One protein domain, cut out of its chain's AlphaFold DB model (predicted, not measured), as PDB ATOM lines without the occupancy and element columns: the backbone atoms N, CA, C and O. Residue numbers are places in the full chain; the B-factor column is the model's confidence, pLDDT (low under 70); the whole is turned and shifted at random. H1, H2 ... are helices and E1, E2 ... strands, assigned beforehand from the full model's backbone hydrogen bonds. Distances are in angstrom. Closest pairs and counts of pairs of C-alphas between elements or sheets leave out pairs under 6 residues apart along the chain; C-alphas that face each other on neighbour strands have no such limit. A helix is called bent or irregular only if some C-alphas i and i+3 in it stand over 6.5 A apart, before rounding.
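This is residues 144 to 177 and 196 to 361 of the 1000 residues of the protein "ORC_WH_C domain-containing protein" of Fonticula alba (UniProt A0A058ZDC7). Look for one strongly twisted sheet of five parallel strands in the middle, with H1b and H3 packed over one face and H4 over the other. At one end of the longest axis H1a turns away from H1b, and at the other the hairpin of H5 and H6 lies off the sheet, with H5 packed on H4. The printed part has 200 residues, with seven named helices and five named strands in the order H1 H2 E1 H3 E2 H4 H5 H6 E3 H7 E4 E5, and the sheet runs E2 E3 E4 E1 E5. The class is mixed, helices and strands; the whole is compact, with a radius of gyration of the C-alphas of 17.2 A and spans of 50 by 37 by 33 A.

Find C-alpha 144 at (110.320, 145.347, 121.943), where H1, residues 144 to 169, begins. By its hydrogen bonds it was assigned as one helix, but it is bent: C-alphas 155 and 158 are 7.6 A apart. Its arms are H1a, residues 144 to 155, 16.3 A long, and H1b, residues 158 to 169, 16.4 A long, at a steep tilt of 55 degrees. Next come H2, residues 172 to 175, and, past the cut, E1, residues 197 to 203, 18.7 A long. H3 is residues 216 to 229, 19.4 A long, and E2 is residues 238 to 242. H4 is residues 250 to 260, 15.4 A long. H5, residues 265 to 286, spans 28.0 A; it is irregular, with C-alphas 266 and 269 9.2 A apart, and has a kink of 60 degrees near residue 272. H6 is residues 288 to 295, E3 residues 299 to 303, and H7 residues 311 to 322, 16.4 A long. E4, residues 334 to 340, is 18.8 A long, and E5, residues 352 to 358, is 17.9 A long and ends at C-alpha 358, (133.857, 136.829, 125.317).

Begin with the sheet, whose edge strands are E2 and E5. E2 and E3 are parallel at 21 degrees, with N 242 and O 302 2.8 A apart, within hydrogen-bond range. Across E3 and E4 look at N 303 and O 337, 2.8 A; across E4 and E1, N 200 and O 336, 2.8 A; across E1 and E5, N 199 and O 353, 2.8 A. E1, H3, E2 is a split strand-helix-strand unit, two parallel strands that are not neighbours with a helix between, and its crossover is right-handed. E2, H4 H5 H6, E3 and E3, H7, E4 are strand-helix-strand units, in which the two strands are neighbours; the crossover of E3, H7, E4 is right-handed. H3 lies over E3 and E4, along the strands, at a height over the sheet of 9.2 A. H1b, on the same face, touches H3 with residues 160 to 164 alone, the closest C-alphas being those of Leu 160 and Leu 223, 6.2 A. H4 is on the opposite face, over E2, with C-alphas 240 and 260 closest at 5.2 A. H4 touches H5, C-alphas 255 and 265 being closest at 4.5 A, and H7, C-alphas 250 and 313 at 5.2 A. H7 only grazes the sheet. H5 and H6 are a helical hairpin at a shallow tilt of 27 degrees, with C-alphas 283 and 291 closest at 4.7 A. H1a and H3 only just touch, with 3 pairs of C-alphas within 8 A, the closest being those of Tyr 153 and Phe 219, 7.3 A. H2 and H1b meet only through their link. Every O i to N i+4 pair is within hydrogen-bond range in H1a, H1b, H3, H4, H6 and H7, against 16 of 18 in H5; H2 is too short for such a pair.

The two C-alphas farthest apart, those of Leu 144 and Ser 326, are 56.4 A apart. Residues 178 to 195 are not printed, and C-alphas 177 and 196 stand 16.1 A apart across this cut. The links E1 to H3, H7 to E4 and E4 to E5 are long. Confidence is low, with pLDDT under 70, at residues 173 to 177, 206 to 214, 231 to 235, 324 to 325 and 344 to 349; the mean of the printed part is 86.7.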
ATOM      1  N   LEU A 144     109.359 145.472 120.845       92.75
ATOM      2  CA  LEU A 144     110.320 145.347 121.943       92.75
ATOM      3  C   LEU A 144     111.155 144.066 121.818       92.75
ATOM      4  O   LEU A 144     112.385 144.122 121.824       92.75
ATOM      5  N   ARG A 145     110.502 142.907 121.653       93.12
ATOM      6  CA  ARG A 145     111.187 141.612 121.499       93.12
ATOM      7  C   ARG A 145     112.046 141.555 120.240       93.12
ATOM      8  O   ARG A 145     113.142 140.996 120.285       93.12
ATOM      9  N   GLY A 146     111.554 142.092 119.126       91.69
ATOM     10  CA  GLY A 146     112.293 142.164 117.865       91.69
ATOM     11  C   GLY A 146     113.561 143.005 118.002       91.69
ATOM     12  O   GLY A 146     114.652 142.543 117.665       91.69
ATOM     13  N   THR A 147     113.431 144.193 118.591       89.38
ATOM     14  CA  THR A 147     114.550 145.113 118.824       89.38
ATOM     15  C   THR A 147     115.572 144.522 119.782       89.38
ATOM     16  O   THR A 147     116.758 144.504 119.468       89.38
ATOM     17  N   TYR A 148     115.126 143.942 120.896       92.75
ATOM     18  CA  TYR A 148     115.986 143.220 121.834       92.75
ATOM     19  C   TYR A 148     116.813 142.120 121.146       92.75
ATOM     20  O   TYR A 148     118.038 142.087 121.278       92.75
ATOM     21  N   LYS A 149     116.164 141.252 120.358       92.38
ATOM     22  CA  LYS A 149     116.846 140.176 119.621       92.38
ATOM     23  C   LYS A 149     117.842 140.722 118.599       92.38
ATOM     24  O   LYS A 149     118.925 140.159 118.458       92.38
ATOM     25  N   SER A 150     117.483 141.802 117.905       91.75
ATOM     26  CA  SER A 150     118.354 142.479 116.938       91.75
ATOM     27  C   SER A 150     119.589 143.075 117.617       91.75
ATOM     28  O   SER A 150     120.706 142.858 117.159       91.75
ATOM     29  N   ILE A 151     119.419 143.750 118.758       90.81
ATOM     30  CA  ILE A 151     120.530 144.310 119.539       90.81
ATOM     31  C   ILE A 151     121.470 143.204 120.006       90.81
ATOM     32  O   ILE A 151     122.675 143.317 119.803       90.81
ATOM     33  N   LEU A 152     120.940 142.119 120.577       91.19
ATOM     34  CA  LEU A 152     121.762 140.991 121.016       91.19
ATOM     35  C   LEU A 152     122.504 140.315 119.863       91.19
ATOM     36  O   LEU A 152     123.675 139.966 120.019       91.19
ATOM     37  N   TYR A 153     121.836 140.137 118.722       93.50
ATOM     38  CA  TYR A 153     122.466 139.593 117.523       93.50
ATOM     39  C   TYR A 153     123.609 140.495 117.058       93.50
ATOM     40  O   TYR A 153     124.723 140.018 116.878       93.50
ATOM     41  N   ASN A 154     123.361 141.799 116.920       92.38
ATOM     42  CA  ASN A 154     124.361 142.757 116.451       92.38
ATOM     43  C   ASN A 154     125.543 142.867 117.419       92.38
ATOM     44  O   ASN A 154     126.689 142.814 116.982       92.38
ATOM     45  N   ALA A 155     125.274 142.931 118.726       92.19
ATOM     46  CA  ALA A 155     126.300 143.011 119.763       92.19
ATOM     47  C   ALA A 155     127.226 141.784 119.787       92.19
ATOM     48  O   ALA A 155     128.395 141.911 120.137       92.19
ATOM     49  N   ASN A 156     126.723 140.606 119.399       94.38
ATOM     50  CA  ASN A 156     127.485 139.356 119.424       94.38
ATOM     51  C   ASN A 156     127.822 138.810 118.027       94.38
ATOM     52  O   ASN A 156     128.398 137.729 117.924       94.38
ATOM     53  N   ARG A 157     127.507 139.533 116.942       94.88
ATOM     54  CA  ARG A 157     127.717 139.065 115.559       94.88
ATOM     55  C   ARG A 157     129.183 138.747 115.276       94.88
ATOM     56  O   ARG A 157     129.463 137.754 114.608       94.88
ATOM     57  N   GLY A 158     130.101 139.569 115.791       95.12
ATOM     58  CA  GLY A 158     131.545 139.347 115.673       95.12
ATOM     59  C   GLY A 158     131.979 138.050 116.353       95.12
ATOM     60  O   GLY A 158     132.612 137.210 115.722       95.12
ATOM     61  N   VAL A 159     131.539 137.829 117.594       95.44
ATOM     62  CA  VAL A 159     131.843 136.609 118.360       95.44
ATOM     63  C   VAL A 159     131.217 135.375 117.709       95.44
ATOM     64  O   VAL A 159     131.877 134.354 117.574       95.44
ATOM     65  N   LEU A 160     129.974 135.471 117.222       95.69
ATOM     66  CA  LEU A 160     129.320 134.400 116.458       95.69
ATOM     67  C   LEU A 160     130.132 134.006 115.218       95.69
ATOM     68  O   LEU A 160     130.222 132.824 114.896       95.69
ATOM     69  N   ALA A 161     130.693 134.986 114.505       94.94
ATOM     70  CA  ALA A 161     131.541 134.724 113.351       94.94
ATOM     71  C   ALA A 161     132.874 134.086 113.761       94.94
ATOM     72  O   ALA A 161     133.265 133.109 113.138       94.94
ATOM     73  N   GLN A 162     133.516 134.578 114.826       95.44
ATOM     74  CA  GLN A 162     134.773 134.030 115.344       95.44
ATOM     75  C   GLN A 162     134.623 132.585 115.833       95.44
ATOM     76  O   GLN A 162     135.426 131.741 115.457       95.44
ATOM     77  N   VAL A 163     133.574 132.276 116.603       96.25
ATOM     78  CA  VAL A 163     133.298 130.904 117.061       96.25
ATOM     79  C   VAL A 163     132.987 129.994 115.875       96.25
ATOM     80  O   VAL A 163     133.457 128.863 115.841       96.25
ATOM     81  N   ALA A 164     132.231 130.473 114.881       94.44
ATOM     82  CA  ALA A 164     131.980 129.694 113.672       94.44
ATOM     83  C   ALA A 164     133.278 129.418 112.895       94.44
ATOM     84  O   ALA A 164     133.518 128.278 112.534       94.44
ATOM     85  N   THR A 165     134.135 130.427 112.707       93.94
ATOM     86  CA  THR A 165     135.448 130.252 112.073       93.94
ATOM     87  C   THR A 165     136.338 129.296 112.862       93.94
ATOM     88  O   THR A 165     136.965 128.446 112.252       93.94
ATOM     89  N   PHE A 166     136.351 129.370 114.196       94.94
ATOM     90  CA  PHE A 166     137.074 128.409 115.032       94.94
ATOM     91  C   PHE A 166     136.582 126.978 114.813       94.94
ATOM     92  O   PHE A 166     137.393 126.074 114.650       94.94
ATOM     93  N   VAL A 167     135.260 126.776 114.788       94.25
ATOM     94  CA  VAL A 167     134.671 125.460 114.514       94.25
ATOM     95  C   VAL A 167     135.055 124.974 113.122       94.25
ATOM     96  O   VAL A 167     135.341 123.791 112.990       94.25
ATOM     97  N   ASP A 168     135.101 125.853 112.119       91.00
ATOM     98  CA  ASP A 168     135.527 125.498 110.762       91.00
ATOM     99  C   ASP A 168     137.009 125.051 110.762       91.00
ATOM    100  O   ASP A 168     137.332 123.987 110.244       91.00
ATOM    101  N   THR A 169     137.902 125.803 111.419       90.50
ATOM    102  CA  THR A 169     139.361 125.575 111.369       90.50
ATOM    103  C   THR A 169     139.896 124.567 112.388       90.50
ATOM    104  O   THR A 169     141.074 124.213 112.332       90.50
ATOM    105  N   ALA A 170     139.073 124.112 113.339       89.44
ATOM    106  CA  ALA A 170     139.503 123.276 114.466       89.44
ATOM    107  C   ALA A 170     140.233 121.988 114.039       89.44
ATOM    108  O   ALA A 170     141.106 121.514 114.765       89.44
ATOM    109  N   TYR A 171     139.904 121.441 112.863       75.19
ATOM    110  CA  TYR A 171     140.526 120.234 112.311       75.19
ATOM    111  C   TYR A 171     141.322 120.460 111.013       75.19
ATOM    112  O   TYR A 171     142.101 119.584 110.640       75.19
ATOM    113  N   ASP A 172     141.256 121.646 110.392       73.88
ATOM    114  CA  ASP A 172     142.083 121.994 109.219       73.88
ATOM    115  C   ASP A 172     143.585 122.018 109.562       73.88
ATOM    116  O   ASP A 172     144.438 121.654 108.749       73.88
ATOM    117  N   HIS A 173     143.933 122.366 110.806       55.47
ATOM    118  CA  HIS A 173     145.312 122.277 111.292       55.47
ATOM    119  C   HIS A 173     145.842 120.836 111.354       55.47
ATOM    120  O   HIS A 173     147.049 120.631 111.228       55.47
ATOM    121  N   ALA A 174     144.967 119.832 111.484       49.28
ATOM    122  CA  ALA A 174     145.373 118.429 111.439       49.28
ATOM    123  C   ALA A 174     145.677 117.957 110.003       49.28
ATOM    124  O   ALA A 174     146.449 117.015 109.821       49.28
ATOM    125  N   GLU A 175     145.120 118.618 108.980       50.81
ATOM    126  CA  GLU A 175     145.398 118.305 107.573       50.81
ATOM    127  C   GLU A 175     146.715 118.900 107.060       50.81
ATOM    128  O   GLU A 175     147.273 118.364 106.103       50.81
ATOM    129  N   GLN A 176     147.265 119.948 107.694       49.31
ATOM    130  CA  GLN A 176     148.557 120.534 107.295       49.31
ATOM    131  C   GLN A 176     149.778 119.644 107.608       49.31
ATOM    132  O   GLN A 176     150.868 119.903 107.093       49.31
ATOM    133  N   GLU A 177     149.593 118.513 108.303       46.16
ATOM    134  CA  GLU A 177     150.532 117.382 108.287       46.16
ATOM    135  C   GLU A 177     149.974 116.170 107.504       46.16
ATOM    136  O   GLU A 177     149.746 115.092 108.064       46.16
ATOM    137  N   LEU A 196     144.675 116.949 122.225       88.56
ATOM    138  CA  LEU A 196     143.729 117.803 122.922       88.56
ATOM    139  C   LEU A 196     142.502 117.999 122.036       88.56
ATOM    140  O   LEU A 196     142.617 118.206 120.829       88.56
ATOM    141  N   THR A 197     141.318 117.897 122.634       91.62
ATOM    142  CA  THR A 197     140.075 118.151 121.904       91.62
ATOM    143  C   THR A 197     139.839 119.663 121.854       91.62
ATOM    144  O   THR A 197     139.822 120.288 122.921       91.62
ATOM    145  N   PRO A 198     139.653 120.263 120.667       94.44
ATOM    146  CA  PRO A 198     139.429 121.697 120.542       94.44
ATOM    147  C   PRO A 198     138.114 122.106 121.219       94.44
ATOM    148  O   PRO A 198     137.064 121.477 121.034       94.44
ATOM    149  N   ALA A 199     138.167 123.180 122.004       94.56
ATOM    150  CA  ALA A 199     137.028 123.725 122.722       94.56
ATOM    151  C   ALA A 199     136.949 125.253 122.588       94.56
ATOM    152  O   ALA A 199     137.868 125.976 122.954       94.56
ATOM    153  N   ALA A 200     135.812 125.766 122.126       95.69
ATOM    154  CA  ALA A 200     135.473 127.180 122.217       95.69
ATOM    155  C   ALA A 200     134.789 127.451 123.556       95.69
ATOM    156  O   ALA A 200     133.669 126.995 123.791       95.69
ATOM    157  N   LEU A 201     135.440 128.213 124.426       94.31
ATOM    158  CA  LEU A 201     134.890 128.622 125.711       94.31
ATOM    159  C   LEU A 201     134.243 130.001 125.563       94.31
ATOM    160  O   LEU A 201     134.936 131.010 125.434       94.31
ATOM    161  N   VAL A 202     132.914 130.046 125.553       94.62
ATOM    162  CA  VAL A 202     132.114 131.259 125.370       94.62
ATOM    163  C   VAL A 202     131.672 131.792 126.730       94.62
ATOM    164  O   VAL A 202     130.902 131.142 127.430       94.62
ATOM    165  N   PHE A 203     132.119 132.995 127.086       92.69
ATOM    166  CA  PHE A 203     131.819 133.611 128.378       92.69
ATOM    167  C   PHE A 203     130.756 134.697 128.254       92.69
ATOM    168  O   PHE A 203     130.980 135.709 127.584       92.69
ATOM    169  N   GLY A 204     129.624 134.507 128.939       83.56
ATOM    170  CA  GLY A 204     128.538 135.490 129.047       83.56
ATOM    171  C   GLY A 204     128.595 136.384 130.291       83.56
ATOM    172  O   GLY A 204     127.777 137.295 130.434       83.56
ATOM    173  N   GLY A 205     129.546 136.147 131.200       70.81
ATOM    174  CA  GLY A 205     129.686 136.889 132.454       70.81
ATOM    175  C   GLY A 205     130.506 138.176 132.324       70.81
ATOM    176  O   GLY A 205     131.648 138.162 131.864       70.81
ATOM    177  N   GLY A 206     129.956 139.298 132.802       61.69
ATOM    178  CA  GLY A 206     130.759 140.479 133.138       61.69
ATOM    179  C   GLY A 206     131.674 140.180 134.333       61.69
ATOM    180  O   GLY A 206     131.368 139.307 135.142       61.69
ATOM    181  N   ALA A 207     132.772 140.925 134.492       47.59
ATOM    182  CA  ALA A 207     133.824 140.675 135.496       47.59
ATOM    183  C   ALA A 207     133.364 140.634 136.981       47.59
ATOM    184  O   ALA A 207     134.171 140.372 137.863       47.59
ATOM    185  N   GLY A 208     132.082 140.884 137.272       55.31
ATOM    186  CA  GLY A 208     131.510 140.987 138.618       55.31
ATOM    187  C   GLY A 208     130.865 139.719 139.197       55.31
ATOM    188  O   GLY A 208     130.078 139.849 140.127       55.31
ATOM    189  N   GLY A 209     131.121 138.519 138.661       51.53
ATOM    190  CA  GLY A 209     130.734 137.246 139.305       51.53
ATOM    191  C   GLY A 209     129.230 136.923 139.376       51.53
ATOM    192  O   GLY A 209     128.848 135.937 140.000       51.53
ATOM    193  N   GLY A 210     128.363 137.718 138.742       56.41
ATOM    194  CA  GLY A 210     126.928 137.436 138.661       56.41
ATOM    195  C   GLY A 210     126.599 136.498 137.498       56.41
ATOM    196  O   GLY A 210     126.630 136.924 136.343       56.41
ATOM    197  N   ALA A 211     126.251 135.244 137.795       55.22
ATOM    198  CA  ALA A 211     125.727 134.293 136.817       55.22
ATOM    199  C   ALA A 211     124.365 134.785 136.283       55.22
ATOM    200  O   ALA A 211     123.377 134.785 137.014       55.22
ATOM    201  N   GLY A 212     124.304 135.241 135.025       56.38
ATOM    202  CA  GLY A 212     123.030 135.577 134.365       56.38
ATOM    203  C   GLY A 212     122.997 136.818 133.467       56.38
ATOM    204  O   GLY A 212     121.905 137.263 133.118       56.38
ATOM    205  N   GLY A 213     124.141 137.403 133.099       56.25
ATOM    206  CA  GLY A 213     124.175 138.698 132.405       56.25
ATOM    207  C   GLY A 213     123.557 138.707 130.999       56.25
ATOM    208  O   GLY A 213     122.757 139.582 130.656       56.25
ATOM    209  N   VAL A 214     123.910 137.731 130.166       62.19
ATOM    210  CA  VAL A 214     123.568 137.731 128.737       62.19
ATOM    211  C   VAL A 214     122.667 136.538 128.440       62.19
ATOM    212  O   VAL A 214     122.844 135.466 129.009       62.19
ATOM    213  N   ASP A 215     121.669 136.722 127.574       82.88
ATOM    214  CA  ASP A 215     120.765 135.657 127.117       82.88
ATOM    215  C   ASP A 215     121.525 134.686 126.196       82.88
ATOM    216  O   ASP A 215     121.390 134.691 124.970       82.88
ATOM    217  N   GLU A 216     122.388 133.878 126.813       89.31
ATOM    218  CA  GLU A 216     123.224 132.858 126.179       89.31
ATOM    219  C   GLU A 216     122.375 131.889 125.353       89.31
ATOM    220  O   GLU A 216     122.791 131.447 124.284       89.31
ATOM    221  N   GLY A 217     121.135 131.625 125.781       90.69
ATOM    222  CA  GLY A 217     120.191 130.794 125.043       90.69
ATOM    223  C   GLY A 217     119.919 131.320 123.631       90.69
ATOM    224  O   GLY A 217     119.896 130.532 122.678       90.69
ATOM    225  N   LEU A 218     119.759 132.638 123.467       90.69
ATOM    226  CA  LEU A 218     119.578 133.250 122.150       90.69
ATOM    227  C   LEU A 218     120.861 133.167 121.311       90.69
ATOM    228  O   LEU A 218     120.780 132.817 120.132       90.69
ATOM    229  N   PHE A 219     122.024 133.435 121.915       94.44
ATOM    230  CA  PHE A 219     123.325 133.315 121.247       94.44
ATOM    231  C   PHE A 219     123.559 131.889 120.733       94.44
ATOM    232  O   PHE A 219     123.799 131.703 119.542       94.44
ATOM    233  N   PHE A 220     123.409 130.872 121.588       95.38
ATOM    234  CA  PHE A 220     123.617 129.476 121.201       95.38
ATOM    235  C   PHE A 220     122.608 129.015 120.154       95.38
ATOM    236  O   PHE A 220     122.989 128.351 119.199       95.38
ATOM    237  N   SER A 221     121.350 129.450 120.237       94.56
ATOM    238  CA  SER A 221     120.355 129.139 119.199       94.56
ATOM    239  C   SER A 221     120.723 129.742 117.834       94.56
ATOM    240  O   SER A 221     120.483 129.131 116.791       94.56
ATOM    241  N   GLN A 222     121.301 130.948 117.819       94.38
ATOM    242  CA  GLN A 222     121.798 131.592 116.600       94.38
ATOM    243  C   GLN A 222     123.071 130.920 116.078       94.38
ATOM    244  O   GLN A 222     123.194 130.738 114.867       94.38
ATOM    245  N   LEU A 223     123.981 130.520 116.967       95.19
ATOM    246  CA  LEU A 223     125.185 129.773 116.622       95.19
ATOM    247  C   LEU A 223     124.830 128.407 116.027       95.19
ATOM    248  O   LEU A 223     125.289 128.092 114.937       95.19
ATOM    249  N   GLU A 224     123.956 127.638 116.677       95.25
ATOM    250  CA  GLU A 224     123.461 126.349 116.181       95.25
ATOM    251  C   GLU A 224     122.833 126.498 114.797       95.25
ATOM    252  O   GLU A 224     123.143 125.740 113.878       95.25
ATOM    253  N   ARG A 225     121.972 127.511 114.622       93.56
ATOM    254  CA  ARG A 225     121.374 127.810 113.322       93.56
ATOM    255  C   ARG A 225     122.447 128.143 112.292       93.56
ATOM    256  O   ARG A 225     122.379 127.608 111.195       93.56
ATOM    257  N   ARG A 226     123.429 128.981 112.630       92.50
ATOM    258  CA  ARG A 226     124.512 129.377 111.720       92.50
ATOM    259  C   ARG A 226     125.368 128.179 111.315       92.50
ATOM    260  O   ARG A 226     125.572 127.995 110.126       92.50
ATOM    261  N   LEU A 227     125.802 127.357 112.268       92.75
ATOM    262  CA  LEU A 227     126.607 126.154 112.028       92.75
ATOM    263  C   LEU A 227     125.851 125.099 111.199       92.75
ATOM    264  O   LEU A 227     126.463 124.393 110.405       92.75
ATOM    265  N   ARG A 228     124.515 125.028 111.323       90.88
ATOM    266  CA  ARG A 228     123.660 124.171 110.479       90.88
ATOM    267  C   ARG A 228     123.370 124.767 109.095       90.88
ATOM    268  O   ARG A 228     123.312 124.025 108.124       90.88
ATOM    269  N   GLN A 229     123.145 126.083 109.003       86.44
ATOM    270  CA  GLN A 229     122.719 126.785 107.780       86.44
ATOM    271  C   GLN A 229     123.860 127.156 106.840       86.44
ATOM    272  O   GLN A 229     123.579 127.507 105.697       86.44
ATOM    273  N   ARG A 230     125.121 127.134 107.287       70.62
ATOM    274  CA  ARG A 230     126.252 127.701 106.537       70.62
ATOM    275  C   ARG A 230     126.592 127.002 105.218       70.62
ATOM    276  O   ARG A 230     127.645 127.288 104.662       70.62
ATOM    277  N   VAL A 231     125.724 126.141 104.686       53.72
ATOM    278  CA  VAL A 231     126.021 125.404 103.469       53.72
ATOM    279  C   VAL A 231     124.821 125.286 102.533       53.72
ATOM    280  O   VAL A 231     123.890 124.519 102.765       53.72
ATOM    281  N   GLY A 232     124.901 125.990 101.403       49.47
ATOM    282  CA  GLY A 232     124.047 125.784 100.227       49.47
ATOM    283  C   GLY A 232     124.371 124.507  99.427       49.47
ATOM    284  O   GLY A 232     123.887 124.358  98.312       49.47
ATOM    285  N   THR A 233     125.184 123.593  99.969       48.56
ATOM    286  CA  THR A 233     125.732 122.398  99.299       48.56
ATOM    287  C   THR A 233     126.015 121.266 100.303       48.56
ATOM    288  O   THR A 233     127.157 121.028 100.651       48.56
ATOM    289  N   PHE A 234     125.002 120.555 100.807       55.03
ATOM    290  CA  PHE A 234     125.114 119.287 101.570       55.03
ATOM    291  C   PHE A 234     126.049 119.182 102.816       55.03
ATOM    292  O   PHE A 234     125.928 118.171 103.507       55.03
ATOM    293  N   SER A 235     126.920 120.142 103.164       61.34
ATOM    294  CA  SER A 235     128.070 119.992 104.090       61.34
ATOM    295  C   SER A 235     127.992 120.677 105.468       61.34
ATOM    296  O   SER A 235     129.010 121.076 106.019       61.34
ATOM    297  N   GLY A 236     126.808 120.809 106.076       80.06
ATOM    298  CA  GLY A 236     126.700 121.360 107.441       80.06
ATOM    299  C   GLY A 236     127.363 120.485 108.520       80.06
ATOM    300  O   GLY A 236     127.392 119.257 108.397       80.06
ATOM    301  N   HIS A 237     127.844 121.114 109.601       90.94
ATOM    302  CA  HIS A 237     128.318 120.418 110.804       90.94
ATOM    303  C   HIS A 237     127.176 119.689 111.528       90.94
ATOM    304  O   HIS A 237     126.024 120.141 111.518       90.94
ATOM    305  N   TRP A 238     127.491 118.601 112.236       94.19
ATOM    306  CA  TRP A 238     126.525 117.958 113.129       94.19
ATOM    307  C   TRP A 238     126.545 118.666 114.473       94.19
ATOM    308  O   TRP A 238     127.476 118.504 115.253       94.19
ATOM    309  N   VAL A 239     125.523 119.473 114.735       95.69
ATOM    310  CA  VAL A 239     125.454 120.290 115.950       95.69
ATOM    311  C   VAL A 239     124.453 119.697 116.926       95.69
ATOM    312  O   VAL A 239     123.244 119.696 116.655       95.69
ATOM    313  N   VAL A 240     124.948 119.264 118.083       96.81
ATOM    314  CA  VAL A 240     124.143 118.722 119.177       96.81
ATOM    315  C   VAL A 240     124.259 119.624 120.397       96.81
ATOM    316  O   VAL A 240     125.353 119.850 120.904       96.81
ATOM    317  N   SER A 241     123.123 120.117 120.889       96.94
ATOM    318  CA  SER A 241     123.069 120.857 122.150       96.94
ATOM    319  C   SER A 241     122.796 119.902 123.305       96.94
ATOM    320  O   SER A 241     121.856 119.112 123.252       96.94
ATOM    321  N   ILE A 242     123.584 120.024 124.366       96.50
ATOM    322  CA  ILE A 242     123.419 119.288 125.616       96.50
ATOM    323  C   ILE A 242     122.807 120.223 126.660       96.50
ATOM    324  O   ILE A 242     123.341 121.301 126.929       96.50
ATOM    325  N   ASP A 243     121.685 119.806 127.252       94.38
ATOM    326  CA  ASP A 243     121.088 120.499 128.395       94.38
ATOM    327  C   ASP A 243     121.683 119.936 129.689       94.38
ATOM    328  O   ASP A 243     121.372 118.808 130.098       94.38
ATOM    329  N   SER A 244     122.537 120.728 130.341       93.75
ATOM    330  CA  SER A 244     123.215 120.342 131.580       93.75
ATOM    331  C   SER A 244     122.251 120.049 132.730       93.75
ATOM    332  O   SER A 244     122.592 119.272 133.614       93.75
ATOM    333  N   ARG A 245     121.008 120.553 132.693       91.56
ATOM    334  CA  ARG A 245     119.980 120.256 133.711       91.56
ATOM    335  C   ARG A 245     119.504 118.809 133.670       91.56
ATOM    336  O   ARG A 245     119.036 118.283 134.675       91.56
ATOM    337  N   VAL A 246     119.579 118.186 132.497       94.38
ATOM    338  CA  VAL A 246     119.115 116.814 132.263       94.38
ATOM    339  C   VAL A 246     120.278 115.815 132.374       94.38
ATOM    340  O   VAL A 246     120.056 114.608 132.499       94.38
ATOM    341  N   VAL A 247     121.529 116.291 132.358       96.31
ATOM    342  CA  VAL A 247     122.719 115.449 132.533       96.31
ATOM    343  C   VAL A 247     122.996 115.228 134.019       96.31
ATOM    344  O   VAL A 247     123.505 116.099 134.708       96.31
ATOM    345  N   THR A 248     122.712 114.023 134.505       96.06
ATOM    346  CA  THR A 248     123.012 113.597 135.890       96.06
ATOM    347  C   THR A 248     124.119 112.545 135.964       96.06
ATOM    348  O   THR A 248     124.611 112.217 137.038       96.06
ATOM    349  N   SER A 249     124.495 111.971 134.821       96.81
ATOM    350  CA  SER A 249     125.493 110.904 134.698       96.81
ATOM    351  C   SER A 249     126.102 110.873 133.297       96.81
ATOM    352  O   SER A 249     125.485 111.343 132.337       96.81
ATOM    353  N   ASN A 250     127.255 110.219 133.143       96.12
ATOM    354  CA  ASN A 250     127.913 110.081 131.841       96.12
ATOM    355  C   ASN A 250     127.002 109.355 130.827       96.12
ATOM    356  O   ASN A 250     126.819 109.789 129.693       96.12
ATOM    357  N   ARG A 251     126.267 108.326 131.275       95.75
ATOM    358  CA  ARG A 251     125.264 107.642 130.441       95.75
ATOM    359  C   ARG A 251     124.184 108.594 129.918       95.75
ATOM    360  O   ARG A 251     123.781 108.471 128.766       95.75
ATOM    361  N   SER A 252     123.708 109.530 130.744       96.69
ATOM    362  CA  SER A 252     122.712 110.523 130.318       96.69
ATOM    363  C   SER A 252     123.284 111.566 129.350       96.69
ATOM    364  O   SER A 252     122.571 111.970 128.433       96.69
ATOM    365  N   PHE A 253     124.564 111.935 129.504       97.00
ATOM    366  CA  PHE A 253     125.286 112.807 128.573       97.00
ATOM    367  C   PHE A 253     125.368 112.158 127.188       97.00
ATOM    368  O   PHE A 253     124.858 112.697 126.208       97.00
ATOM    369  N   ILE A 254     125.896 110.932 127.126       96.94
ATOM    370  CA  ILE A 254     126.009 110.156 125.888       96.94
ATOM    371  C   ILE A 254     124.630 109.875 125.271       96.94
ATOM    372  O   ILE A 254     124.476 109.932 124.057       96.94
ATOM    373  N   ALA A 255     123.598 109.624 126.084       96.31
ATOM    374  CA  ALA A 255     122.236 109.428 125.588       96.31
ATOM    375  C   ALA A 255     121.607 110.706 125.005       96.31
ATOM    376  O   ALA A 255     120.783 110.616 124.096       96.31
ATOM    377  N   GLN A 256     121.933 111.895 125.524       96.44
ATOM    378  CA  GLN A 256     121.531 113.159 124.894       96.44
ATOM    379  C   GLN A 256     122.282 113.380 123.583       96.44
ATOM    380  O   GLN A 256     121.646 113.704 122.582       96.44
ATOM    381  N   LEU A 257     123.592 113.115 123.571       96.38
ATOM    382  CA  LEU A 257     124.410 113.210 122.367       96.38
ATOM    383  C   LEU A 257     123.880 112.292 121.255       96.38
ATOM    384  O   LEU A 257     123.630 112.748 120.146       96.38
ATOM    385  N   ALA A 258     123.613 111.025 121.581       96.38
ATOM    386  CA  ALA A 258     123.032 110.054 120.658       96.38
ATOM    387  C   ALA A 258     121.659 110.505 120.133       96.38
ATOM    388  O   ALA A 258     121.435 110.472 118.929       96.38
ATOM    389  N   ARG A 259     120.763 111.000 121.002       96.25
ATOM    390  CA  ARG A 259     119.449 111.519 120.579       96.25
ATOM    391  C   ARG A 259     119.559 112.718 119.639       96.25
ATOM    392  O   ARG A 259     118.788 112.803 118.693       96.25
ATOM    393  N   GLY A 260     120.512 113.620 119.876       94.62
ATOM    394  CA  GLY A 260     120.761 114.756 118.986       94.62
ATOM    395  C   GLY A 260     121.258 114.356 117.593       94.62
ATOM    396  O   GLY A 260     121.114 115.138 116.658       94.62
ATOM    397  N   LEU A 261     121.804 113.143 117.458       94.75
ATOM    398  CA  LEU A 261     122.263 112.544 116.201       94.75
ATOM    399  C   LEU A 261     121.271 111.530 115.610       94.75
ATOM    400  O   LEU A 261     121.603 110.872 114.629       94.75
ATOM    401  N   ASP A 262     120.084 111.383 116.207       95.38
ATOM    402  CA  ASP A 262     119.089 110.360 115.852       95.38
ATOM    403  C   ASP A 262     119.621 108.911 115.957       95.38
ATOM    404  O   ASP A 262     119.320 108.021 115.163       95.38
ATOM    405  N   ILE A 263     120.457 108.665 116.968       94.81
ATOM    406  CA  ILE A 263     121.046 107.359 117.288       94.81
ATOM    407  C   ILE A 263     120.338 106.773 118.509       94.81
ATOM    408  O   ILE A 263     120.002 107.483 119.462       94.81
ATOM    409  N   ASN A 264     120.162 105.448 118.530       92.12
ATOM    410  CA  ASN A 264     119.585 104.764 119.680       92.12
ATOM    411  C   ASN A 264     120.458 104.989 120.935       92.12
ATOM    412  O   ASN A 264     121.598 104.519 120.991       92.12
ATOM    413  N   PRO A 265     119.938 105.641 121.994       92.19
ATOM    414  CA  PRO A 265     120.726 105.973 123.180       92.19
ATOM    415  C   PRO A 265     121.219 104.741 123.955       92.19
ATOM    416  O   PRO A 265     122.094 104.867 124.813       92.19
ATOM    417  N   ARG A 266     120.681 103.543 123.678       92.88
ATOM    418  CA  ARG A 266     121.155 102.279 124.269       92.88
ATOM    419  C   ARG A 266     122.524 101.850 123.748       92.88
ATOM    420  O   ARG A 266     123.226 101.145 124.468       92.88
ATOM    421  N   ASP A 267     122.909 102.301 122.558       91.94
ATOM    422  CA  ASP A 267     124.173 101.911 121.931       91.94
ATOM    423  C   ASP A 267     125.379 102.676 122.505       91.94
ATOM    424  O   ASP A 267     126.535 102.311 122.264       91.94
ATOM    425  N   GLY A 268     125.122 103.721 123.301       93.88
ATOM    426  CA  GLY A 268     126.143 104.511 123.983       93.88
ATOM    427  C   GLY A 268     127.165 105.130 123.022       93.88
ATOM    428  O   GLY A 268     126.876 105.388 121.853       93.88
ATOM    429  N   ALA A 269     128.394 105.335 123.505       93.88
ATOM    430  CA  ALA A 269     129.478 105.913 122.707       93.88
ATOM    431  C   ALA A 269     129.865 105.021 121.511       93.88
ATOM    432  O   ALA A 269     130.244 105.518 120.451       93.88
ATOM    433  N   ARG A 270     129.702 103.694 121.642       92.56
ATOM    434  CA  ARG A 270     129.950 102.738 120.551       92.56
ATOM    435  C   ARG A 270     128.970 102.927 119.393       92.56
ATOM    436  O   ARG A 270     129.379 102.805 118.242       92.56
ATOM    437  N   GLY A 271     127.707 103.236 119.687       94.00
ATOM    438  CA  GLY A 271     126.696 103.566 118.680       94.00
ATOM    439  C   GLY A 271     127.071 104.797 117.867       94.00
ATOM    440  O   GLY A 271     127.055 104.746 116.643       94.00
ATOM    441  N   ILE A 272     127.499 105.862 118.552       94.94
ATOM    442  CA  ILE A 272     127.937 107.122 117.931       94.94
ATOM    443  C   ILE A 272     129.129 106.893 116.998       94.94
ATOM    444  O   ILE A 272     129.110 107.324 115.846       94.94
ATOM    445  N   ARG A 273     130.140 106.143 117.449       91.94
ATOM    446  CA  ARG A 273     131.301 105.800 116.612       91.94
ATOM    447  C   ARG A 273     130.931 104.947 115.410       91.94
ATOM    448  O   ARG A 273     131.401 105.214 114.311       91.94
ATOM    449  N   ARG A 274     130.078 103.933 115.596       93.31
ATOM    450  CA  ARG A 274     129.616 103.079 114.493       93.31
ATOM    451  C   ARG A 274     128.849 103.894 113.455       93.31
ATOM    452  O   ARG A 274     129.077 103.701 112.267       93.31
ATOM    453  N   TRP A 275     127.979 104.793 113.902       94.44
ATOM    454  CA  TRP A 275     127.254 105.720 113.039       94.44
ATOM    455  C   TRP A 275     128.214 106.603 112.233       94.44
ATOM    456  O   TRP A 275     128.123 106.633 111.009       94.44
ATOM    457  N   TYR A 276     129.197 107.229 112.886       93.25
ATOM    458  CA  TYR A 276     130.181 108.070 112.202       93.25
ATOM    459  C   TYR A 276     131.045 107.277 111.211       93.25
ATOM    460  O   TYR A 276     131.226 107.689 110.070       93.25
ATOM    461  N   ALA A 277     131.527 106.098 111.614       91.56
ATOM    462  CA  ALA A 277     132.305 105.217 110.747       91.56
ATOM    463  C   ALA A 277     131.499 104.761 109.521       91.56
ATOM    464  O   ALA A 277     132.050 104.679 108.425       91.56
ATOM    465  N   GLN A 278     130.202 104.490 109.688       93.25
ATOM    466  CA  GLN A 278     129.324 104.138 108.575       93.25
ATOM    467  C   GLN A 278     129.191 105.306 107.593       93.25
ATOM    468  O   GLN A 278     129.388 105.111 106.396       93.25
ATOM    469  N   LEU A 279     128.954 106.521 108.095       91.31
ATOM    470  CA  LEU A 279     128.879 107.710 107.249       91.31
ATOM    471  C   LEU A 279     130.197 108.002 106.516       91.31
ATOM    472  O   LEU A 279     130.172 108.353 105.339       91.31
ATOM    473  N   TRP A 280     131.341 107.797 107.174       89.81
ATOM    474  CA  TRP A 280     132.660 107.910 106.548       89.81
ATOM    475  C   TRP A 280     132.830 106.914 105.392       89.81
ATOM    476  O   TRP A 280     133.272 107.276 104.302       89.81
ATOM    477  N   VAL A 281     132.444 105.652 105.603       91.56
ATOM    478  CA  VAL A 281     132.489 104.612 104.563       91.56
ATOM    479  C   VAL A 281     131.562 104.954 103.398       91.56
ATOM    480  O   VAL A 281     131.940 104.767 102.242       91.56
ATOM    481  N   ASP A 282     130.369 105.473 103.675       91.50
ATOM    482  CA  ASP A 282     129.419 105.860 102.634       91.50
ATOM    483  C   ASP A 282     129.906 107.088 101.848       91.50
ATOM    484  O   ASP A 282     129.783 107.113 100.623       91.50
ATOM    485  N   ALA A 283     130.572 108.041 102.507       88.25
ATOM    486  CA  ALA A 283     131.239 109.162 101.846       88.25
ATOM    487  C   ALA A 283     132.392 108.695 100.939       88.25
ATOM    488  O   ALA A 283     132.489 109.132  99.793       88.25
ATOM    489  N   LEU A 284     133.220 107.747 101.399       89.06
ATOM    490  CA  LEU A 284     134.268 107.135 100.572       89.06
ATOM    491  C   LEU A 284     133.693 106.421  99.341       89.06
ATOM    492  O   LEU A 284     134.251 106.535  98.250       89.06
ATOM    493  N   ARG A 285     132.567 105.713  99.497       92.81
ATOM    494  CA  ARG A 285     131.867 105.047  98.383       92.81
ATOM    495  C   ARG A 285     131.278 106.041  97.384       92.81
ATOM    496  O   ARG A 285     131.261 105.746  96.193       92.81
ATOM    497  N   ALA A 286     130.820 107.202  97.852       91.94
ATOM    498  CA  ALA A 286     130.304 108.277  97.007       91.94
ATOM    499  C   ALA A 286     131.404 109.027  96.224       91.94
ATOM    500  O   ALA A 286     131.095 109.773  95.294       91.94
ATOM    501  N   GLY A 287     132.681 108.808  96.553       93.50
ATOM    502  CA  GLY A 287     133.840 109.311  95.819       93.50
ATOM    503  C   GLY A 287     134.696 110.296  96.617       93.50
ATOM    504  O   GLY A 287     134.335 110.756  97.698       93.50
ATOM    505  N   ALA A 288     135.862 110.647  96.066       85.94
ATOM    506  CA  ALA A 288     136.865 111.456  96.767       85.94
ATOM    507  C   ALA A 288     136.370 112.860  97.163       85.94
ATOM    508  O   ALA A 288     136.779 113.370  98.202       85.94
ATOM    509  N   SER A 289     135.486 113.476  96.364       86.12
ATOM    510  CA  SER A 289     134.882 114.772  96.709       86.12
ATOM    511  C   SER A 289     133.991 114.651  97.942       86.12
ATOM    512  O   SER A 289     134.193 115.376  98.903       86.12
ATOM    513  N   ALA A 290     133.083 113.668  97.963       86.25
ATOM    514  CA  ALA A 290     132.193 113.436  99.098       86.25
ATOM    515  C   ALA A 290     132.969 113.071 100.372       86.25
ATOM    516  O   ALA A 290     132.603 113.506 101.459       86.25
ATOM    517  N   ALA A 291     134.066 112.320 100.243       85.00
ATOM    518  CA  ALA A 291     134.956 112.016 101.358       85.00
ATOM    519  C   ALA A 291     135.663 113.266 101.915       85.00
ATOM    520  O   ALA A 291     135.736 113.413 103.131       85.00
ATOM    521  N   ARG A 292     136.132 114.188 101.059       83.94
ATOM    522  CA  ARG A 292     136.693 115.485 101.494       83.94
ATOM    523  C   ARG A 292     135.631 116.370 102.149       83.94
ATOM    524  O   ARG A 292     135.849 116.905 103.231       83.94
ATOM    525  N   ASP A 293     134.450 116.450 101.544       84.19
ATOM    526  CA  ASP A 293     133.310 117.205 102.079       84.19
ATOM    527  C   ASP A 293     132.778 116.616 103.392       84.19
ATOM    528  O   ASP A 293     132.059 117.281 104.137       84.19
ATOM    529  N   PHE A 294     133.057 115.340 103.660       86.75
ATOM    530  CA  PHE A 294     132.749 114.692 104.926       86.75
ATOM    531  C   PHE A 294     133.864 114.909 105.956       86.75
ATOM    532  O   PHE A 294     133.558 115.171 107.114       86.75
ATOM    533  N   ALA A 295     135.135 114.840 105.547       84.31
ATOM    534  CA  ALA A 295     136.295 115.049 106.418       84.31
ATOM    535  C   ALA A 295     136.312 116.437 107.074       84.31
ATOM    536  O   ALA A 295     136.739 116.571 108.215       84.31
ATOM    537  N   THR A 296     135.777 117.441 106.382       84.06
ATOM    538  CA  THR A 296     135.642 118.819 106.885       84.06
ATOM    539  C   THR A 296     134.502 119.000 107.897       84.06
ATOM    540  O   THR A 296     134.337 120.074 108.478       84.06
ATOM    541  N   ARG A 297     133.674 117.973 108.142       89.19
ATOM    542  CA  ARG A 297     132.532 118.092 109.054       89.19
ATOM    543  C   ARG A 297     132.907 117.722 110.474       89.19
ATOM    544  O   ARG A 297     133.125 116.564 110.810       89.19
ATOM    545  N   ASN A 298     132.809 118.717 111.337       92.62
ATOM    546  CA  ASN A 298     132.915 118.526 112.774       92.62
ATOM    547  C   ASN A 298     131.594 118.061 113.413       92.62
ATOM    548  O   ASN A 298     130.496 118.483 113.024       92.62
ATOM    549  N   LEU A 299     131.715 117.205 114.429       95.19
ATOM    550  CA  LEU A 299     130.671 116.923 115.409       95.19
ATOM    551  C   LEU A 299     130.791 117.959 116.530       95.19
ATOM    552  O   LEU A 299     131.646 117.857 117.409       95.19
ATOM    553  N   VAL A 300     129.931 118.970 116.482       96.38
ATOM    554  CA  VAL A 300     129.944 120.098 117.412       96.38
ATOM    555  C   VAL A 300     129.016 119.806 118.584       96.38
ATOM    556  O   VAL A 300     127.800 119.673 118.412       96.38
ATOM    557  N   VAL A 301     129.576 119.749 119.788       96.94
ATOM    558  CA  VAL A 301     128.825 119.558 121.031       96.94
ATOM    559  C   VAL A 301     128.719 120.891 121.760       96.94
ATOM    560  O   VAL A 301     129.701 121.403 122.295       96.94
ATOM    561  N   VAL A 302     127.513 121.457 121.782       97.06
ATOM    562  CA  VAL A 302     127.211 122.726 122.452       97.06
ATOM    563  C   VAL A 302     126.737 122.445 123.878       97.06
ATOM    564  O   VAL A 302     125.651 121.901 124.079       97.06
ATOM    565  N   ILE A 303     127.527 122.823 124.877       96.12
ATOM    566  CA  ILE A 303     127.169 122.749 126.300       96.12
ATOM    567  C   ILE A 303     126.822 124.165 126.745       96.12
ATOM    568  O   ILE A 303     127.694 125.021 126.763       96.12
ATOM    569  N   ARG A 304     125.558 124.439 127.077       93.31
ATOM    570  CA  ARG A 304     125.105 125.824 127.318       93.31
ATOM    571  C   ARG A 304     125.488 126.394 128.685       93.31
ATOM    572  O   ARG A 304     125.637 127.596 128.788       93.31
ATOM    573  N   ASP A 305     125.590 125.551 129.708       92.56
ATOM    574  CA  ASP A 305     125.849 125.959 131.096       92.56
ATOM    575  C   ASP A 305     126.774 124.913 131.727       92.56
ATOM    576  O   ASP A 305     126.325 123.824 132.114       92.56
ATOM    577  N   LEU A 306     128.074 125.219 131.711       92.81
ATOM    578  CA  LEU A 306     129.139 124.353 132.205       92.81
ATOM    579  C   LEU A 306     129.090 124.196 133.725       92.81
ATOM    580  O   LEU A 306     129.367 123.112 134.226       92.81
ATOM    581  N   GLU A 307     128.730 125.246 134.460       91.12
ATOM    582  CA  GLU A 307     128.762 125.274 135.924       91.12
ATOM    583  C   GLU A 307     127.810 124.270 136.572       91.12
ATOM    584  O   GLU A 307     128.044 123.815 137.693       91.12
ATOM    585  N   ARG A 308     126.735 123.902 135.874       91.00
ATOM    586  CA  ARG A 308     125.808 122.858 136.334       91.00
ATOM    587  C   ARG A 308     126.301 121.443 136.081       91.00
ATOM    588  O   ARG A 308     125.679 120.499 136.567       91.00
ATOM    589  N   LEU A 309     127.354 121.279 135.290       92.81
ATOM    590  CA  LEU A 309     127.828 119.978 134.862       92.81
ATOM    591  C   LEU A 309     129.077 119.591 135.657       92.81
ATOM    592  O   LEU A 309     130.038 120.348 135.752       92.81
ATOM    593  N   ASP A 310     129.072 118.391 136.234       91.88
ATOM    594  CA  ASP A 310     130.253 117.872 136.925       91.88
ATOM    595  C   ASP A 310     131.386 117.675 135.903       91.88
ATOM    596  O   ASP A 310     131.237 116.934 134.929       91.88
ATOM    597  N   GLY A 311     132.527 118.336 136.124       88.56
ATOM    598  CA  GLY A 311     133.688 118.273 135.233       88.56
ATOM    599  C   GLY A 311     134.192 116.846 134.983       88.56
ATOM    600  O   GLY A 311     134.738 116.571 133.913       88.56
ATOM    601  N   ARG A 312     133.941 115.909 135.911       90.62
ATOM    602  CA  ARG A 312     134.232 114.478 135.715       90.62
ATOM    603  C   ARG A 312     133.398 113.866 134.598       90.62
ATOM    604  O   ARG A 312     133.911 113.067 133.830       90.62
ATOM    605  N   LEU A 313     132.140 114.279 134.447       92.62
ATOM    606  CA  LEU A 313     131.262 113.754 133.400       92.62
ATOM    607  C   LEU A 313     131.755 114.127 132.004       92.62
ATOM    608  O   LEU A 313     131.653 113.305 131.100       92.62
ATOM    609  N   ILE A 314     132.306 115.334 131.830       91.19
ATOM    610  CA  ILE A 314     132.917 115.745 130.557       91.19
ATOM    611  C   ILE A 314     134.173 114.924 130.299       91.19
ATOM    612  O   ILE A 314     134.339 114.418 129.195       91.19
ATOM    613  N   ALA A 315     135.037 114.768 131.307       90.62
ATOM    614  CA  ALA A 315     136.265 113.990 131.180       90.62
ATOM    615  C   ALA A 315     135.980 112.521 130.818       90.62
ATOM    616  O   ALA A 315     136.581 112.006 129.877       90.62
ATOM    617  N   ASP A 316     135.018 111.884 131.490       93.50
ATOM    618  CA  ASP A 316     134.622 110.498 131.225       93.50
ATOM    619  C   ASP A 316     133.917 110.353 129.865       93.50
ATOM    620  O   ASP A 316     134.064 109.337 129.183       93.50
ATOM    621  N   ALA A 317     133.113 111.341 129.459       92.62
ATOM    622  CA  ALA A 317     132.465 111.343 128.150       92.62
ATOM    623  C   ALA A 317     133.491 111.513 127.026       92.62
ATOM    624  O   ALA A 317     133.431 110.788 126.035       92.62
ATOM    625  N   LEU A 318     134.448 112.434 127.199       91.38
ATOM    626  CA  LEU A 318     135.593 112.608 126.311       91.38
ATOM    627  C   LEU A 318     136.362 111.302 126.197       91.38
ATOM    628  O   LEU A 318     136.525 110.815 125.090       91.38
ATOM    629  N   GLU A 319     136.737 110.690 127.321       92.12
ATOM    630  CA  GLU A 319     137.452 109.415 127.335       92.12
ATOM    631  C   GLU A 319     136.700 108.336 126.548       92.12
ATOM    632  O   GLU A 319     137.267 107.744 125.636       92.12
ATOM    633  N   GLN A 320     135.394 108.164 126.765       92.69
ATOM    634  CA  GLN A 320     134.598 107.190 126.006       92.69
ATOM    635  C   GLN A 320     134.456 107.529 124.511       92.69
ATOM    636  O   GLN A 320     134.330 106.626 123.673       92.69
ATOM    637  N   LEU A 321     134.458 108.813 124.147       90.88
ATOM    638  CA  LEU A 321     134.361 109.286 122.762       90.88
ATOM    639  C   LEU A 321     135.717 109.333 122.040       90.88
ATOM    640  O   LEU A 321     135.723 109.254 120.812       90.88
ATOM    641  N   THR A 322     136.841 109.358 122.766       86.69
ATOM    642  CA  THR A 322     138.202 109.374 122.204       86.69
ATOM    643  C   THR A 322     138.945 108.041 122.309       86.69
ATOM    644  O   THR A 322     139.758 107.761 121.438       86.69
ATOM    645  N   GLU A 323     138.650 107.179 123.295       85.06
ATOM    646  CA  GLU A 323     139.274 105.850 123.483       85.06
ATOM    647  C   GLU A 323     139.364 105.065 122.166       85.06
ATOM    648  O   GLU A 323     138.348 104.828 121.513       85.06
ATOM    649  N   GLU A 324     140.564 104.677 121.740       65.69
ATOM    650  CA  GLU A 324     140.733 103.962 120.475       65.69
ATOM    651  C   GLU A 324     140.003 102.609 120.519       65.69
ATOM    652  O   GLU A 324     140.321 101.754 121.354       65.69
ATOM    653  N   PRO A 325     139.028 102.358 119.625       63.75
ATOM    654  CA  PRO A 325     138.529 101.011 119.444       63.75
ATOM    655  C   PRO A 325     139.654 100.148 118.860       63.75
ATOM    656  O   PRO A 325     140.458 100.605 118.056       63.75
ATOM    657  N   SER A 326     139.652  98.854 119.174       73.31
ATOM    658  CA  SER A 326     140.573  97.859 118.597       73.31
ATOM    659  C   SER A 326     140.470  97.696 117.066       73.31
ATOM    660  O   SER A 326     141.170  96.868 116.487       73.31
ATOM    661  N   ILE A 327     139.596  98.462 116.406       71.12
ATOM    662  CA  ILE A 327     139.321  98.443 114.971       71.12
ATOM    663  C   ILE A 327     139.752  99.801 114.398       71.12
ATOM    664  O   ILE A 327     139.343 100.818 114.957       71.12
ATOM    665  N   PRO A 328     140.506  99.850 113.283       76.38
ATOM    666  CA  PRO A 328     140.936 101.099 112.659       76.38
ATOM    667  C   PRO A 328     139.720 101.886 112.150       76.38
ATOM    668  O   PRO A 328     139.200 101.629 111.065       76.38
ATOM    669  N   GLN A 329     139.241 102.824 112.962       77.06
ATOM    670  CA  GLN A 329     138.191 103.776 112.620       77.06
ATOM    671  C   GLN A 329     138.785 105.186 112.612       77.06
ATOM    672  O   GLN A 329     139.692 105.457 113.404       77.06
ATOM    673  N   PRO A 330     138.304 106.086 111.736       81.75
ATOM    674  CA  PRO A 330     138.705 107.485 111.802       81.75
ATOM    675  C   PRO A 330     138.330 108.067 113.177       81.75
ATOM    676  O   PRO A 330     137.267 107.720 113.711       81.75
ATOM    677  N   PRO A 331     139.175 108.931 113.769       86.44
ATOM    678  CA  PRO A 331     138.830 109.616 115.007       86.44
ATOM    679  C   PRO A 331     137.575 110.472 114.799       86.44
ATOM    680  O   PRO A 331     137.337 110.995 113.709       86.44
ATOM    681  N   LEU A 332     136.760 110.601 115.847       90.81
ATOM    682  CA  LEU A 332     135.607 111.500 115.834       90.81
ATOM    683  C   LEU A 332     136.114 112.958 115.827       90.81
ATOM    684  O   LEU A 332     136.843 113.316 116.754       90.81
ATOM    685  N   PRO A 333     135.738 113.798 114.842       92.69
ATOM    686  CA  PRO A 333     136.137 115.202 114.774       92.69
ATOM    687  C   PRO A 333     135.284 116.023 115.747       92.69
ATOM    688  O   PRO A 333     134.318 116.690 115.375       92.69
ATOM    689  N   LEU A 334     135.567 115.866 117.035       94.50
ATOM    690  CA  LEU A 334     134.773 116.403 118.127       94.50
ATOM    691  C   LEU A 334     135.221 117.833 118.447       94.50
ATOM    692  O   LEU A 334     136.374 118.060 118.797       94.50
ATOM    693  N   VAL A 335     134.300 118.791 118.371       95.38
ATOM    694  CA  VAL A 335     134.552 120.185 118.769       95.38
ATOM    695  C   VAL A 335     133.564 120.561 119.860       95.38
ATOM    696  O   VAL A 335     132.354 120.418 119.683       95.38
ATOM    697  N   PHE A 336     134.056 121.061 120.988       95.88
ATOM    698  CA  PHE A 336     133.182 121.563 122.044       95.88
ATOM    699  C   PHE A 336     132.953 123.060 121.895       95.88
ATOM    700  O   PHE A 336     133.883 123.821 121.656       95.88
ATOM    701  N   VAL A 337     131.713 123.496 122.094       96.38
ATOM    702  CA  VAL A 337     131.394 124.904 122.336       96.38
ATOM    703  C   VAL A 337     130.724 124.976 123.695       96.38
ATOM    704  O   VAL A 337     129.642 124.426 123.890       96.38
ATOM    705  N   VAL A 338     131.377 125.620 124.650       95.19
ATOM    706  CA  VAL A 338     131.007 125.563 126.062       95.19
ATOM    707  C   VAL A 338     130.668 126.959 126.557       95.19
ATOM    708  O   VAL A 338     131.517 127.845 126.531       95.19
ATOM    709  N   GLY A 339     129.431 127.155 127.003       94.44
ATOM    710  CA  GLY A 339     128.995 128.333 127.738       94.44
ATOM    711  C   GLY A 339     129.474 128.274 129.180       94.44
ATOM    712  O   GLY A 339     129.210 127.293 129.879       94.44
ATOM    713  N   ALA A 340     130.192 129.310 129.599       91.81
ATOM    714  CA  ALA A 340     130.662 129.490 130.964       91.81
ATOM    715  C   ALA A 340     130.261 130.879 131.483       91.81
ATOM    716  O   ALA A 340     130.404 131.898 130.805       91.81
ATOM    717  N   THR A 341     129.778 130.934 132.716       88.19
ATOM    718  CA  THR A 341     129.382 132.171 133.401       88.19
ATOM    719  C   THR A 341     130.505 132.758 134.259       88.19
ATOM    720  O   THR A 341     130.604 133.979 134.390       88.19
ATOM    721  N   THR A 342     131.369 131.916 134.827       85.25
ATOM    722  CA  THR A 342     132.454 132.310 135.741       85.25
ATOM    723  C   THR A 342     133.808 132.272 135.047       85.25
ATOM    724  O   THR A 342     134.053 131.381 134.248       85.25
ATOM    725  N   SER A 343     134.692 133.242 135.321       77.56
ATOM    726  CA  SER A 343     135.989 133.363 134.634       77.56
ATOM    727  C   SER A 343     136.896 132.137 134.814       77.56
ATOM    728  O   SER A 343     136.769 131.392 135.779       77.56
ATOM    729  N   SER A 344     137.864 132.009 133.901       61.19
ATOM    730  CA  SER A 344     138.789 130.903 133.592       61.19
ATOM    731  C   SER A 344     139.610 130.244 134.719       61.19
ATOM    732  O   SER A 344     140.502 129.458 134.415       61.19
ATOM    733  N   SER A 345     139.336 130.491 136.003       67.25
ATOM    734  CA  SER A 345     139.905 129.679 137.092       67.25
ATOM    735  C   SER A 345     139.277 128.284 137.183       67.25
ATOM    736  O   SER A 345     139.711 127.473 138.000       67.25
ATOM    737  N   LEU A 346     138.252 127.994 136.372       64.25
ATOM    738  CA  LEU A 346     137.799 126.632 136.109       64.25
ATOM    739  C   LEU A 346     138.977 125.862 135.511       64.25
ATOM    740  O   LEU A 346     139.285 125.999 134.331       64.25
ATOM    741  N   GLY A 347     139.667 125.099 136.361       64.75
ATOM    742  CA  GLY A 347     140.735 124.196 135.960       64.75
ATOM    743  C   GLY A 347     140.170 123.172 134.989       64.75
ATOM    744  O   GLY A 347     139.637 122.144 135.405       64.75
ATOM    745  N   PHE A 348     140.234 123.483 133.697       68.94
ATOM    746  CA  PHE A 348     139.874 122.532 132.668       68.94
ATOM    747  C   PHE A 348     140.814 121.336 132.778       68.94
ATOM    748  O   PHE A 348     142.006 121.470 133.066       68.94
ATOM    749  N   SER A 349     140.246 120.149 132.578       65.75
ATOM    750  CA  SER A 349     141.033 118.935 132.412       65.75
ATOM    751  C   SER A 349     142.107 119.185 131.355       65.75
ATOM    752  O   SER A 349     141.834 119.823 130.338       65.75
ATOM    753  N   THR A 350     143.302 118.631 131.554       75.00
ATOM    754  CA  THR A 350     144.458 118.721 130.644       75.00
ATOM    755  C   THR A 350     144.207 118.144 129.241       75.00
ATOM    756  O   THR A 350     145.153 117.983 128.486       75.00
ATOM    757  N   ARG A 351     142.959 117.791 128.897       83.69
ATOM    758  CA  ARG A 351     142.530 117.177 127.632       83.69
ATOM    759  C   ARG A 351     141.762 118.122 126.693       83.69
ATOM    760  O   ARG A 351     141.471 117.717 125.571       83.69
ATOM    761  N   LEU A 352     141.410 119.335 127.125       88.94
ATOM    762  CA  LEU A 352     140.747 120.331 126.273       88.94
ATOM    763  C   LEU A 352     141.730 121.431 125.870       88.94
ATOM    764  O   LEU A 352     142.395 121.996 126.735       88.94
ATOM    765  N   ASP A 353     141.779 121.750 124.578       90.62
ATOM    766  CA  ASP A 353     142.478 122.931 124.061       90.62
ATOM    767  C   ASP A 353     141.466 124.069 123.900       90.62
ATOM    768  O   ASP A 353     140.675 124.101 122.955       90.62
ATOM    769  N   GLY A 354     141.396 124.923 124.921       90.00
ATOM    770  CA  GLY A 354     140.352 125.929 125.068       90.00
ATOM    771  C   GLY A 354     140.733 127.281 124.469       90.00
ATOM    772  O   GLY A 354     141.587 127.966 125.028       90.00
ATOM    773  N   GLN A 355     140.030 127.737 123.428       93.69
ATOM    774  CA  GLN A 355     140.080 129.135 122.987       93.69
ATOM    775  C   GLN A 355     138.967 129.956 123.649       93.69
ATOM    776  O   GLN A 355     137.803 129.554 123.689       93.69
ATOM    777  N   LEU A 356     139.332 131.128 124.168       93.62
ATOM    778  CA  LEU A 356     138.436 132.023 124.891       93.62
ATOM    779  C   LEU A 356     137.677 132.967 123.947       93.62
ATOM    780  O   LEU A 356     138.289 133.745 123.219       93.62
ATOM    781  N   PHE A 357     136.351 132.990 124.055       94.62
ATOM    782  CA  PHE A 357     135.468 133.932 123.371       94.62
ATOM    783  C   PHE A 357     134.618 134.674 124.401       94.62
ATOM    784  O   PHE A 357     133.963 134.061 125.240       94.62
ATOM    785  N   ARG A 358     134.604 136.006 124.356       93.88
ATOM    786  CA  ARG A 358     133.857 136.829 125.317       93.88
ATOM    787  C   ARG A 358     132.652 137.470 124.639       93.88
ATOM    788  O   ARG A 358     132.818 138.183 123.653       93.88
ATOM    789  N   LEU A 359     131.457 137.233 125.175       93.81
ATOM    790  CA  LEU A 359     130.238 137.908 124.731       93.81
ATOM    791  C   LEU A 359     130.231 139.378 125.169       93.81
ATOM    792  O   LEU A 359     130.970 139.792 126.065       93.81
ATOM    793  N   CYS A 360     129.380 140.177 124.529       92.50
ATOM    794  CA  CYS A 360     129.187 141.569 124.918       92.50
ATOM    795  C   CYS A 360     128.637 141.664 126.351       92.50
ATOM    796  O   CYS A 360     127.721 140.927 126.711       92.50
ATOM    797  N   ASP A 361     129.163 142.593 127.152       90.69
ATOM    798  CA  ASP A 361     128.693 142.826 128.521       90.69
ATOM    799  C   ASP A 361     127.208 143.222 128.532       90.69
ATOM    800  O   ASP A 361     126.764 144.096 127.781       90.69
TER     801      ASP A 361